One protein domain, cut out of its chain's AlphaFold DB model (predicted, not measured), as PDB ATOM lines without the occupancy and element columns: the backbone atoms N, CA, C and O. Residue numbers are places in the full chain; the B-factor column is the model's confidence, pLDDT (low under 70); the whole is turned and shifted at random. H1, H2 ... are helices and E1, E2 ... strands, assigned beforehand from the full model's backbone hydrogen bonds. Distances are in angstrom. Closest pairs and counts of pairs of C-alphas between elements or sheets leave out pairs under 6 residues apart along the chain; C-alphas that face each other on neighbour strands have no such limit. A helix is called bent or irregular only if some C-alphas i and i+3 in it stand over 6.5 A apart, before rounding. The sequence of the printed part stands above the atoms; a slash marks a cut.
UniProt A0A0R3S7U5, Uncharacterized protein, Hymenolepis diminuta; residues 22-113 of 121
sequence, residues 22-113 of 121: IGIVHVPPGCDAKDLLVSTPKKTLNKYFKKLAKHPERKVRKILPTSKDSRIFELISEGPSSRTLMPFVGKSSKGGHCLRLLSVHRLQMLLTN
ATOM      1  N   ILE A  22     143.108  99.811  35.965       93.12
ATOM      2  CA  ILE A  22     142.510 100.110  34.667       93.12
ATOM      3  C   ILE A  22     143.418 101.097  33.938       93.12
ATOM      4  O   ILE A  22     143.729 102.163  34.466       93.12
ATOM      5  N   GLY A  23     143.852 100.742  32.729       93.12
ATOM      6  CA  GLY A  23     144.633 101.611  31.854       93.12
ATOM      7  C   GLY A  23     143.836 102.008  30.619       93.12
ATOM      8  O   GLY A  23     143.309 101.139  29.929       93.12
ATOM      9  N   ILE A  24     143.785 103.303  30.323       92.88
ATOM     10  CA  ILE A  24     143.211 103.846  29.091       92.88
ATOM     11  C   ILE A  24     144.357 104.228  28.172       92.88
ATOM     12  O   ILE A  24     145.167 105.081  28.523       92.88
ATOM     13  N   VAL A  25     144.430 103.599  27.006       90.88
ATOM     14  CA  VAL A  25     145.507 103.820  26.042       90.88
ATOM     15  C   VAL A  25     144.975 104.635  24.877       90.88
ATOM     16  O   VAL A  25     144.015 104.229  24.226       90.88
ATOM     17  N   HIS A  26     145.605 105.772  24.591       85.81
ATOM     18  CA  HIS A  26     145.326 106.519  23.367       85.81
ATOM     19  C   HIS A  26     146.235 105.999  22.255       85.81
ATOM     20  O   HIS A  26     147.459 106.091  22.354       85.81
ATOM     21  N   VAL A  27     145.632 105.426  21.213       86.19
ATOM     22  CA  VAL A  27     146.368 104.901  20.059       86.19
ATOM     23  C   VAL A  27     146.764 106.064  19.142       86.19
ATOM     24  O   VAL A  27     145.906 106.900  18.841       86.19
ATOM     25  N   PRO A  28     148.033 106.156  18.705       83.81
ATOM     26  CA  PRO A  28     148.465 107.218  17.806       83.81
ATOM     27  C   PRO A  28     147.703 107.186  16.472       83.81
ATOM     28  O   PRO A  28     147.358 106.100  15.994       83.81
ATOM     29  N   PRO A  29     147.473 108.345  15.828       85.12
ATOM     30  CA  PRO A  29     146.848 108.395  14.510       85.12
ATOM     31  C   PRO A  29     147.576 107.507  13.491       85.12
ATOM     32  O   PRO A  29     148.805 107.435  13.479       85.12
ATOM     33  N   GLY A  30     146.813 106.831  12.629       83.81
ATOM     34  CA  GLY A  30     147.367 105.946  11.599       83.81
ATOM     35  C   GLY A  30     147.896 104.601  12.110       83.81
ATOM     36  O   GLY A  30     148.542 103.889  11.345       83.81
ATOM     37  N   CYS A  31     147.642 104.244  13.374       82.06
ATOM     38  CA  CYS A  31     147.961 102.927  13.927       82.06
ATOM     39  C   CYS A  31     146.682 102.163  14.306       82.06
ATOM     40  O   CYS A  31     145.723 102.762  14.796       82.06
ATOM     41  N   ASP A  32     146.671 100.839  14.120       83.12
ATOM     42  CA  ASP A  32     145.580  99.970  14.580       83.12
ATOM     43  C   ASP A  32     145.882  99.444  15.995       83.12
ATOM     44  O   ASP A  32     146.957  98.909  16.278       83.12
ATOM     45  N   ALA A  33     144.906  99.559  16.900       81.56
ATOM     46  CA  ALA A  33     144.982  99.006  18.248       81.56
ATOM     47  C   ALA A  33     145.263  97.490  18.253       81.56
ATOM     48  O   ALA A  33     145.911  96.988  19.174       81.56
ATOM     49  N   LYS A  34     144.789  96.752  17.240       80.88
ATOM     50  CA  LYS A  34     145.024  95.310  17.107       80.88
ATOM     51  C   LYS A  34     146.501  94.995  16.884       80.88
ATOM     52  O   LYS A  34     147.032  94.093  17.530       80.88
ATOM     53  N   ASP A  35     147.167  95.770  16.039       77.19
ATOM     54  CA  ASP A  35     148.582  95.567  15.710       77.19
ATOM     55  C   ASP A  35     149.533  96.046  16.822       77.19
ATOM     56  O   ASP A  35     150.704  95.670  16.840       77.19
ATOM     57  N   LEU A  36     149.040  96.859  17.762       77.25
ATOM     58  CA  LEU A  36     149.832  97.404  18.868       77.25
ATOM     59  C   LEU A  36     149.593  96.661  20.185       77.25
ATOM     60  O   LEU A  36     150.531  96.242  20.863       77.25
ATOM     61  N   LEU A  37     148.330  96.499  20.578       78.44
ATOM     62  CA  LEU A  37     147.956  95.984  21.896       78.44
ATOM     63  C   LEU A  37     147.546  94.514  21.855       78.44
ATOM     64  O   LEU A  37     147.904  93.772  22.767       78.44
ATOM     65  N   VAL A  38     146.828  94.076  20.816       76.38
ATOM     66  CA  VAL A  38     146.343  92.685  20.732       76.38
ATOM     67  C   VAL A  38     147.472  91.726  20.358       76.38
ATOM     68  O   VAL A  38     147.529  90.620  20.892       76.38
ATOM     69  N   SER A  39     148.411  92.148  19.507       76.00
ATOM     70  CA  SER A  39     149.612  91.359  19.206       76.00
ATOM     71  C   SER A  39     150.655  91.378  20.326       76.00
ATOM     72  O   SER A  39     151.550  90.533  20.336       76.00
ATOM     73  N   THR A  40     150.569  92.321  21.273       81.62
ATOM     74  CA  THR A  40     151.490  92.354  22.411       81.62
ATOM     75  C   THR A  40     151.241  91.132  23.306       81.62
ATOM     76  O   THR A  40     150.110  90.902  23.742       81.62
ATOM     77  N   PRO A  41     152.284  90.370  23.691       85.44
ATOM     78  CA  PRO A  41     152.119  89.236  24.589       85.44
ATOM     79  C   PRO A  41     151.435  89.642  25.900       85.44
ATOM     80  O   PRO A  41     151.912  90.522  26.619       85.44
ATOM     81  N   LYS A  42     150.368  88.930  26.291       87.19
ATOM     82  CA  LYS A  42     149.622  89.180  27.543       87.19
ATOM     83  C   LYS A  42     150.532  89.254  28.778       87.19
ATOM     84  O   LYS A  42     150.305  90.053  29.681       87.19
ATOM     85  N   LYS A  43     151.604  88.451  28.812       88.56
ATOM     86  CA  LYS A  43     152.618  88.470  29.884       88.56
ATOM     87  C   LYS A  43     153.314  89.833  30.005       88.56
ATOM     88  O   LYS A  43     153.610  90.254  31.122       88.56
ATOM     89  N   THR A  44     153.560  90.512  28.888       88.56
ATOM     90  CA  THR A  44     154.181  91.840  28.829       88.56
ATOM     91  C   THR A  44     153.264  92.893  29.440       88.56
ATOM     92  O   THR A  44     153.685  93.596  30.359       88.56
ATOM     93  N   LEU A  45     151.995  92.928  29.019       89.44
ATOM     94  CA  LEU A  45     150.995  93.841  29.584       89.44
ATOM     95  C   LEU A  45     150.760  93.560  31.074       89.44
ATOM     96  O   LEU A  45     150.797  94.475  31.887       89.44
ATOM     97  N   ASN A  46     150.637  92.291  31.472       91.06
ATOM     98  CA  ASN A  46     150.483  91.924  32.881       91.06
ATOM     99  C   ASN A  46     151.660  92.403  33.743       91.06
ATOM    100  O   ASN A  46     151.449  92.891  34.850       91.06
ATOM    101  N   LYS A  47     152.904  92.268  33.264       92.88
ATOM    102  CA  LYS A  47     154.082  92.788  33.979       92.88
ATOM    103  C   LYS A  47     154.029  94.309  34.109       92.88
ATOM    104  O   LYS A  47     154.324  94.823  35.185       92.88
ATOM    105  N   TYR A  48     153.635  95.006  33.044       93.56
ATOM    106  CA  TYR A  48     153.470  96.456  33.056       93.56
ATOM    107  C   TYR A  48     152.437  96.898  34.100       93.56
ATOM    108  O   TYR A  48     152.772  97.666  34.999       93.56
ATOM    109  N   PHE A  49     151.223  96.341  34.055       94.06
ATOM    110  CA  PHE A  49     150.157  96.685  34.999       94.06
ATOM    111  C   PHE A  49     150.492  96.298  36.444       94.06
ATOM    112  O   PHE A  49     150.155  97.040  37.359       94.06
ATOM    113  N   LYS A  50     151.241  95.209  36.673       93.69
ATOM    114  CA  LYS A  50     151.784  94.889  38.006       93.69
ATOM    115  C   LYS A  50     152.785  95.939  38.499       93.69
ATOM    116  O   LYS A  50     152.722  96.324  39.665       93.69
ATOM    117  N   LYS A  51     153.701  96.413  37.639       93.88
ATOM    118  CA  LYS A  51     154.654  97.491  37.987       93.88
ATOM    119  C   LYS A  51     153.899  98.789  38.290       93.88
ATOM    120  O   LYS A  51     154.214  99.441  39.279       93.88
ATOM    121  N   LEU A  52     152.870  99.101  37.502       93.06
ATOM    122  CA  LEU A  52     151.997 100.257  37.706       93.06
ATOM    123  C   LEU A  52     151.226 100.183  39.033       93.06
ATOM    124  O   LEU A  52     151.232 101.150  39.783       93.06
ATOM    125  N   ALA A  53     150.644  99.026  39.361       92.19
ATOM    126  CA  ALA A  53     149.950  98.797  40.630       92.19
ATOM    127  C   ALA A  53     150.877  98.987  41.840       92.19
ATOM    128  O   ALA A  53     150.495  99.589  42.839       92.19
ATOM    129  N   LYS A  54     152.112  98.476  41.744       93.19
ATOM    130  CA  LYS A  54     153.100  98.538  42.828       93.19
ATOM    131  C   LYS A  54     153.696  99.938  43.006       93.19
ATOM    132  O   LYS A  54     154.064 100.312  44.117       93.19
ATOM    133  N   HIS A  55     153.832 100.694  41.918       91.44
ATOM    134  CA  HIS A  55     154.504 101.993  41.906       91.44
ATOM    135  C   HIS A  55     153.697 103.047  41.144       91.44
ATOM    136  O   HIS A  55     154.169 103.574  40.136       91.44
ATOM    137  N   PRO A  56     152.490 103.386  41.615       87.88
ATOM    138  CA  PRO A  56     151.601 104.227  40.832       87.88
ATOM    139  C   PRO A  56     152.003 105.709  40.814       87.88
ATOM    140  O   PRO A  56     151.607 106.434  39.908       87.88
ATOM    141  N   GLU A  57     152.817 106.147  41.779       90.62
ATOM    142  CA  GLU A  57     153.375 107.507  41.827       90.62
ATOM    143  C   GLU A  57     154.616 107.671  40.938       90.62
ATOM    144  O   GLU A  57     155.155 108.768  40.807       90.62
ATOM    145  N   ARG A  58     155.116 106.582  40.342       91.56
ATOM    146  CA  ARG A  58     156.307 106.620  39.493       91.56
ATOM    147  C   ARG A  58     155.922 106.634  38.027       91.56
ATOM    148  O   ARG A  58     154.910 106.063  37.618       91.56
ATOM    149  N   LYS A  59     156.804 107.218  37.217       93.00
ATOM    150  CA  LYS A  59     156.762 107.023  35.774       93.00
ATOM    151  C   LYS A  59     157.019 105.547  35.469       93.00
ATOM    152  O   LYS A  59     158.032 104.988  35.889       93.00
ATOM    153  N   VAL A  60     156.097 104.905  34.755       93.12
ATOM    154  CA  VAL A  60     156.224 103.499  34.345       93.12
ATOM    155  C   VAL A  60     156.171 103.436  32.835       93.12
ATOM    156  O   VAL A  60     155.205 103.885  32.224       93.12
ATOM    157  N   ARG A  61     157.206 102.849  32.241       92.31
ATOM    158  CA  ARG A  61     157.378 102.765  30.795       92.31
ATOM    159  C   ARG A  61     157.612 101.325  30.356       92.31
ATOM    160  O   ARG A  61     158.211 100.543  31.104       92.31
ATOM    161  N   LYS A  62     157.110 100.950  29.183       90.94
ATOM    162  CA  LYS A  62     157.342  99.625  28.606       90.94
ATOM    163  C   LYS A  62     157.260  99.652  27.091       90.94
ATOM    164  O   LYS A  62     156.240 100.036  26.534       90.94
ATOM    165  N   ILE A  63     158.303  99.145  26.449       87.81
ATOM    166  CA  ILE A  63     158.295  98.879  25.014       87.81
ATOM    167  C   ILE A  63     157.311  97.753  24.706       87.81
ATOM    168  O   ILE A  63     157.316  96.704  25.367       87.81
ATOM    169  N   LEU A  64     156.474  97.992  23.704       84.69
ATOM    170  CA  LEU A  64     155.559  97.016  23.148       84.69
ATOM    171  C   LEU A  64     156.217  96.370  21.923       84.69
ATOM    172  O   LEU A  64     156.611  97.092  21.005       84.69
ATOM    173  N   PRO A  65     156.352  95.035  21.892       71.06
ATOM    174  CA  PRO A  65     156.851  94.344  20.717       71.06
ATOM    175  C   PRO A  65     155.792  94.423  19.613       71.06
ATOM    176  O   PRO A  65     154.727  93.806  19.704       71.06
ATOM    177  N   THR A  66     156.070  95.205  18.578       67.69
ATOM    178  CA  THR A  66     155.239  95.306  17.379       67.69
ATOM    179  C   THR A  66     155.608  94.209  16.391       67.69
ATOM    180  O   THR A  66     156.776  93.946  16.128       67.69
ATOM    181  N   SER A  67     154.592  93.519  15.866       58.44
ATOM    182  CA  SER A  67     154.796  92.320  15.035       58.44
ATOM    183  C   SER A  67     154.970  92.610  13.541       58.44
ATOM    184  O   SER A  67     155.490  91.765  12.819       58.44
ATOM    185  N   LYS A  68     154.524  93.781  13.068       60.91
ATOM    186  CA  LYS A  68     154.448  94.114  11.632       60.91
ATOM    187  C   LYS A  68     155.066  95.454  11.255       60.91
ATOM    188  O   LYS A  68     155.406  95.667  10.098       60.91
ATOM    189  N   ASP A  69     155.195  96.352  12.220       60.03
ATOM    190  CA  ASP A  69     155.730  97.685  12.012       60.03
ATOM    191  C   ASP A  69     157.227  97.693  12.345       60.03
ATOM    192  O   ASP A  69     157.622  97.269  13.427       60.03
ATOM    193  N   SER A  70     158.065  98.277  11.480       64.19
ATOM    194  CA  SER A  70     159.466  98.613  11.811       64.19
ATOM    195  C   SER A  70     159.582  99.676  12.919       64.19
ATOM    196  O   SER A  70     160.676 100.111  13.276       64.19
ATOM    197  N   ARG A  71     158.434 100.144  13.415       75.56
ATOM    198  CA  ARG A  71     158.244 101.182  14.416       75.56
ATOM    199  C   ARG A  71     158.103 100.536  15.787       75.56
ATOM    200  O   ARG A  71     157.249  99.674  15.979       75.56
ATOM    201  N   ILE A  72     158.917 100.983  16.737       81.56
ATOM    202  CA  ILE A  72     158.880 100.525  18.126       81.56
ATOM    203  C   ILE A  72     158.018 101.505  18.916       81.56
ATOM    204  O   ILE A  72     158.210 102.716  18.824       81.56
ATOM    205  N   PHE A  73     157.075 100.995  19.704       86.44
ATOM    206  CA  PHE A  73     156.215 101.829  20.539       86.44
ATOM    207  C   PHE A  73     156.505 101.618  22.017       86.44
ATOM    208  O   PHE A  73     156.799 100.510  22.463       86.44
ATOM    209  N   GLU A  74     156.374 102.686  22.791       89.75
ATOM    210  CA  GLU A  74     156.472 102.671  24.241       89.75
ATOM    211  C   GLU A  74     155.132 103.056  24.864       89.75
ATOM    212  O   GLU A  74     154.520 104.055  24.491       89.75
ATOM    213  N   LEU A  75     154.690 102.257  25.832       92.12
ATOM    214  CA  LEU A  75     153.542 102.532  26.680       92.12
ATOM    215  C   LEU A  75     154.010 103.185  27.982       92.12
ATOM    216  O   LEU A  75     154.810 102.601  28.719       92.12
ATOM    217  N   ILE A  76     153.503 104.378  28.274       93.06
ATOM    218  CA  ILE A  76     153.989 105.243  29.350       93.06
ATOM    219  C   ILE A  76     152.836 105.666  30.260       93.06
ATOM    220  O   ILE A  76     151.781 106.088  29.799       93.06
ATOM    221  N   SER A  77     153.068 105.585  31.567       93.75
ATOM    222  CA  SER A  77     152.295 106.256  32.612       93.75
ATOM    223  C   SER A  77     153.186 107.329  33.227       93.75
ATOM    224  O   SER A  77     154.273 107.004  33.702       93.75
ATOM    225  N   GLU A  78     152.732 108.577  33.259       92.25
ATOM    226  CA  GLU A  78     153.415 109.744  33.846       92.25
ATOM    227  C   GLU A  78     153.129 109.887  35.360       92.25
ATOM    228  O   GLU A  78     153.040 110.989  35.908       92.25
ATOM    229  N   GLY A  79     152.930 108.756  36.045       89.81
ATOM    230  CA  GLY A  79     152.693 108.696  37.488       89.81
ATOM    231  C   GLY A  79     151.367 109.356  37.916       89.81
ATOM    232  O   GLY A  79     150.334 109.085  37.293       89.81
ATOM    233  N   PRO A  80     151.358 110.226  38.948       89.44
ATOM    234  CA  PRO A  80     150.129 110.799  39.503       89.44
ATOM    235  C   PRO A  80     149.323 111.589  38.465       89.44
ATOM    236  O   PRO A  80     148.098 111.514  38.445       89.44
ATOM    237  N   SER A  81     150.007 112.283  37.548       89.94
ATOM    238  CA  SER A  81     149.382 113.075  36.475       89.94
ATOM    239  C   SER A  81     148.570 112.238  35.479       89.94
ATOM    240  O   SER A  81     147.726 112.761  34.753       89.94
ATOM    241  N   SER A  82     148.822 110.927  35.433       90.50
ATOM    242  CA  SER A  82     148.085 109.992  34.587       90.50
ATOM    243  C   SER A  82     146.818 109.467  35.253       90.50
ATOM    244  O   SER A  82     146.006 108.847  34.577       90.50
ATOM    245  N   ARG A  83     146.613 109.681  36.556       92.19
ATOM    246  CA  ARG A  83     145.414 109.199  37.244       92.19
ATOM    247  C   ARG A  83     144.237 110.135  37.016       92.19
ATOM    248  O   ARG A  83     144.348 111.348  37.161       92.19
ATOM    249  N   THR A  84     143.090 109.561  36.686       93.56
ATOM    250  CA  THR A  84     141.834 110.299  36.547       93.56
ATOM    251  C   THR A  84     140.647 109.407  36.897       93.56
ATOM    252  O   THR A  84     140.789 108.192  37.012       93.56
ATOM    253  N   LEU A  85     139.475 110.010  37.084       94.25
ATOM    254  CA  LEU A  85     138.221 109.287  37.260       94.25
ATOM    255  C   LEU A  85     137.491 109.233  35.923       94.25
ATOM    256  O   LEU A  85     137.292 110.263  35.282       94.25
ATOM    257  N   MET A  86     137.066 108.039  35.520       94.81
ATOM    258  CA  MET A  86     136.315 107.841  34.284       94.81
ATOM    259  C   MET A  86     134.958 107.186  34.578       94.81
ATOM    260  O   MET A  86     134.896 106.280  35.415       94.81
ATOM    261  N   PRO A  87     133.864 107.636  33.934       95.38
ATOM    262  CA  PRO A  87     132.553 107.015  34.073       95.38
ATOM    263  C   PRO A  87     132.485 105.678  33.334       95.38
ATOM    264  O   PRO A  87     132.781 105.595  32.146       95.38
ATOM    265  N   PHE A  88     132.024 104.647  34.037       93.62
ATOM    266  CA  PHE A  88     131.692 103.339  33.485       93.62
ATOM    267  C   PHE A  88     130.206 103.070  33.681       93.62
ATOM    268  O   PHE A  88     129.659 103.346  34.748       93.62
ATOM    269  N   VAL A  89     129.566 102.511  32.655       95.25
ATOM    270  CA  VAL A  89     128.176 102.046  32.705       95.25
ATOM    271  C   VAL A  89     128.182 100.525  32.658       95.25
ATOM    272  O   VAL A  89     128.847  99.927  31.814       95.25
ATOM    273  N   GLY A  90     127.447  99.891  33.566       93.12
ATOM    274  CA  GLY A  90     127.415  98.437  33.685       93.12
ATOM    275  C   GLY A  90     126.150  97.941  34.369       93.12
ATOM    276  O   GLY A  90     125.325  98.732  34.818       93.12
ATOM    277  N   LYS A  91     125.976  96.619  34.431       94.62
ATOM    278  CA  LYS A  91     124.828  96.004  35.110       94.62
ATOM    279  C   LYS A  91     124.915  96.235  36.619       94.62
ATOM    280  O   LYS A  91     125.999  96.105  37.186       94.62
ATOM    281  N   SER A  92     123.774  96.507  37.247       94.00
ATOM    282  CA  SER A  92     123.651  96.570  38.708       94.00
ATOM    283  C   SER A  92     123.183  95.237  39.285       94.00
ATOM    284  O   SER A  92     122.360  94.539  38.685       94.00
ATOM    285  N   SER A  93     123.670  94.922  40.485       92.62
ATOM    286  CA  SER A  93     123.234  93.788  41.304       92.62
ATOM    287  C   SER A  93     121.736  93.804  41.630       92.62
ATOM    288  O   SER A  93     121.138  92.748  41.825       92.62
ATOM    289  N   LYS A  94     121.105  94.986  41.630       92.31
ATOM    290  CA  LYS A  94     119.665  95.169  41.874       92.31
ATOM    291  C   LYS A  94     118.817  95.115  40.596       92.31
ATOM    292  O   LYS A  94     117.616  95.363  40.650       92.31
ATOM    293  N   GLY A  95     119.424  94.786  39.455       91.25
ATOM    294  CA  GLY A  95     118.791  94.860  38.141       91.25
ATOM    295  C   GLY A  95     118.986  96.221  37.466       91.25
ATOM    296  O   GLY A  95     119.312  97.220  38.103       91.25
ATOM    297  N   GLY A  96     118.823  96.257  36.142       93.88
ATOM    298  CA  GLY A  96     119.085  97.455  35.339       93.88
ATOM    299  C   GLY A  96     120.579  97.770  35.174       93.88
ATOM    300  O   GLY A  96     121.427  96.873  35.190       93.88
ATOM    301  N   HIS A  97     120.890  99.055  34.984       94.88
ATOM    302  CA  HIS A  97     122.249  99.566  34.797       94.88
ATOM    303  C   HIS A  97     122.580 100.623  35.851       94.88
ATOM    304  O   HIS A  97     121.703 101.364  36.288       94.88
ATOM    305  N   CYS A  98     123.850 100.718  36.225       94.88
ATOM    306  CA  CYS A  98     124.375 101.788  37.059       94.88
ATOM    307  C   CYS A  98     125.544 102.491  36.365       94.88
ATOM    308  O   CYS A  98     126.191 101.936  35.472       94.88
ATOM    309  N   LEU A  99     125.798 103.724  36.800       95.25
ATOM    310  CA  LEU A  99     126.964 104.513  36.429       95.25
ATOM    311  C   LEU A  99     127.901 104.597  37.637       95.25
ATOM    312  O   LEU A  99     127.458 104.925  38.738       95.25
ATOM    313  N   ARG A 100     129.193 104.338  37.432       94.56
ATOM    314  CA  ARG A 100     130.213 104.460  38.476       94.56
ATOM    315  C   ARG A 100     131.465 105.138  37.946       94.56
ATOM    316  O   ARG A 100     131.940 104.812  36.864       94.56
ATOM    317  N   LEU A 101     132.015 106.058  38.733       94.81
ATOM    318  CA  LEU A 101     133.328 106.640  38.477       94.81
ATOM    319  C   LEU A 101     134.405 105.707  39.031       94.81
ATOM    320  O   LEU A 101     134.399 105.394  40.223       94.81
ATOM    321  N   LEU A 102     135.317 105.257  38.172       94.12
ATOM    322  CA  LEU A 102     136.449 104.414  38.556       94.12
ATOM    323  C   LEU A 102     137.762 105.142  38.292       94.12
ATOM    324  O   LEU A 102     137.879 105.895  37.325       94.12
ATOM    325  N   SER A 103     138.750 104.893  39.151       93.44
ATOM    326  CA  SER A 103     140.109 105.388  38.952       93.44
ATOM    327  C   SER A 103     140.771 104.644  37.798       93.44
ATOM    328  O   SER A 103     140.775 103.412  37.760       93.44
ATOM    329  N   VAL A 104     141.322 105.397  36.853       94.94
ATOM    330  CA  VAL A 104     142.019 104.872  35.682       94.94
ATOM    331  C   VAL A 104     143.360 105.572  35.504       94.94
ATOM    332  O   VAL A 104     143.534 106.733  35.876       94.94
ATOM    333  N   HIS A 105     144.306 104.871  34.892       94.88
ATOM    334  CA  HIS A 105     145.571 105.423  34.437       94.88
ATOM    335  C   HIS A 105     145.485 105.745  32.947       94.88
ATOM    336  O   HIS A 105     145.278 104.861  32.120       94.88
ATOM    337  N   ARG A 106     145.665 107.012  32.591       94.38
ATOM    338  CA  ARG A 106     145.750 107.488  31.218       94.38
ATOM    339  C   ARG A 106     147.161 107.232  30.697       94.38
ATOM    340  O   ARG A 106     148.109 107.905  31.088       94.38
ATOM    341  N   LEU A 107     147.288 106.232  29.842       93.69
ATOM    342  CA  LEU A 107     148.550 105.755  29.304       93.69
ATOM    343  C   LEU A 107     148.804 106.379  27.934       93.69
ATOM    344  O   LEU A 107     147.931 106.396  27.062       93.69
ATOM    345  N   GLN A 108     150.017 106.874  27.741       91.31
ATOM    346  CA  GLN A 108     150.479 107.412  26.472       91.31
ATOM    347  C   GLN A 108     151.185 106.326  25.677       91.31
ATOM    348  O   GLN A 108     151.937 105.530  26.237       91.31
ATOM    349  N   MET A 109     150.955 106.315  24.370       89.81
ATOM    350  CA  MET A 109     151.704 105.483  23.447       89.81
ATOM    351  C   MET A 109     152.549 106.379  22.555       89.81
ATOM    352  O   MET A 109     152.010 107.207  21.825       89.81
ATOM    353  N   LEU A 110     153.867 106.229  22.637       88.12
ATOM    354  CA  LEU A 110     154.816 107.039  21.881       88.12
ATOM    355  C   LEU A 110     155.632 106.160  20.940       88.12
ATOM    356  O   LEU A 110     156.024 105.052  21.299       88.12
ATOM    357  N   LEU A 111     155.903 106.676  19.745       86.50
ATOM    358  CA  LEU A 111     156.895 106.097  18.849       86.50
ATOM    359  C   LEU A 111     158.290 106.334  19.442       86.50
ATOM    360  O   LEU A 111     158.605 107.452  19.849       86.50
ATOM    361  N   THR A 112     159.126 105.303  19.474       79.44
ATOM    362  CA  THR A 112     160.502 105.398  19.954       79.44
ATOM    363  C   THR A 112     161.479 104.812  18.944       79.44
ATOM    364  O   THR A 112     161.192 103.828  18.266       79.44
ATOM    365  N   ASN A 113     162.659 105.425  18.865       71.50
ATOM    366  CA  ASN A 113     163.778 104.935  18.057       71.50
ATOM    367  C   ASN A 113     164.722 104.032  18.868       71.50
ATOM    368  O   ASN A 113     165.717 103.541  18.338       71.50
TER     369      ASN A 113
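AT A GLANCE: This is residues 22 to 113 of the 121 residues of an uncharacterized protein of Hymenolepis diminuta (UniProt A0A0R3S7U5). One long, bent strand, E5, runs through a strongly twisted sheet: at one end E3 and E2 lie beside it in turn and helix H2 covers that part on one face, while towards the other end E4 and E5 reach away as a long hairpin. The short strand E1 lies along E5 between these two parts, on the side away from E3 and E4. The printed part has 92 residues, with three named helices and five named strands, along the chain E1, H1, H2, E2, E3, H3, E4 and E5; the class is mixed, helices and strands, and in the branched sheet E1 and E5 are parallel neighbours, while E2 and E3, E3 and E5, and E4 and E5 are antiparallel neighbours. The whole is elongated, spanning 50 by 28 by 25 A, and only just loose, close to compact, with a radius of gyration of the C-alphas of 15.1 A.

IN THESE COORDINATES: E1, residues 23 to 26, begins at C-alpha 23 (144.633, 101.611, 31.854) and is 9.8 A long. H1 is residues 33 to 38, 6.9 A; it is neither bent nor irregular, but only just: C-alphas 35 and 38 are 6.2 A apart. H2, residues 42 to 54, measures 18.3 A. E2 is residues 59 to 64, 16.2 A, and E3 residues 72 to 78, 19.0 A. H3, residues 79 to 82, spans 5.6 A. E4, residues 83 to 91, runs 24.5 A. E5, residues 97 to 112, covers 41.4 A, bends by 64 degrees at residue 100 and ends at C-alpha 112 (160.502, 105.398, 19.954).

HOW THE PARTS SIT: E1 and E5 are parallel, with N 24 and O 105 2.8 A apart, within hydrogen-bond range. E1 lies on one side of E5, E3 and E4 on the other side. The hairpin E2 and E3 is antiparallel, with N 62 and O 75 at 2.9 A. E3 and E5 are antiparallel, with N 76 and O 108 at 2.8 A. The hairpin E4 and E5 is antiparallel, with N 88 and O 100 at 2.8 A. H2 is on the sheet at a height of 8.8 A, over E3 and only just over E2, on which 3 of its C-alphas fall; on the local plane it runs along E3 at 20 degrees. Its closest C-alphas to E2 are those of Leu 52 and Val 60, 6.3 A apart. H3 is on the opposite face, over none of the strands, at a height of 6.0 A. H1 only grazes the sheet with residues 33 to 37. Every O i to N i+4 pair is within hydrogen-bond range in H1 and H2; H3 is too short for one.

THE WHOLE: The two C-alphas farthest apart, those of Lys 94 and Asn 113, are 51.1 A apart. The printed part has no cut, and no link is long. The mean pLDDT of the printed part is 87.8; residues 66 to 70, between E2 and E3, are under 70.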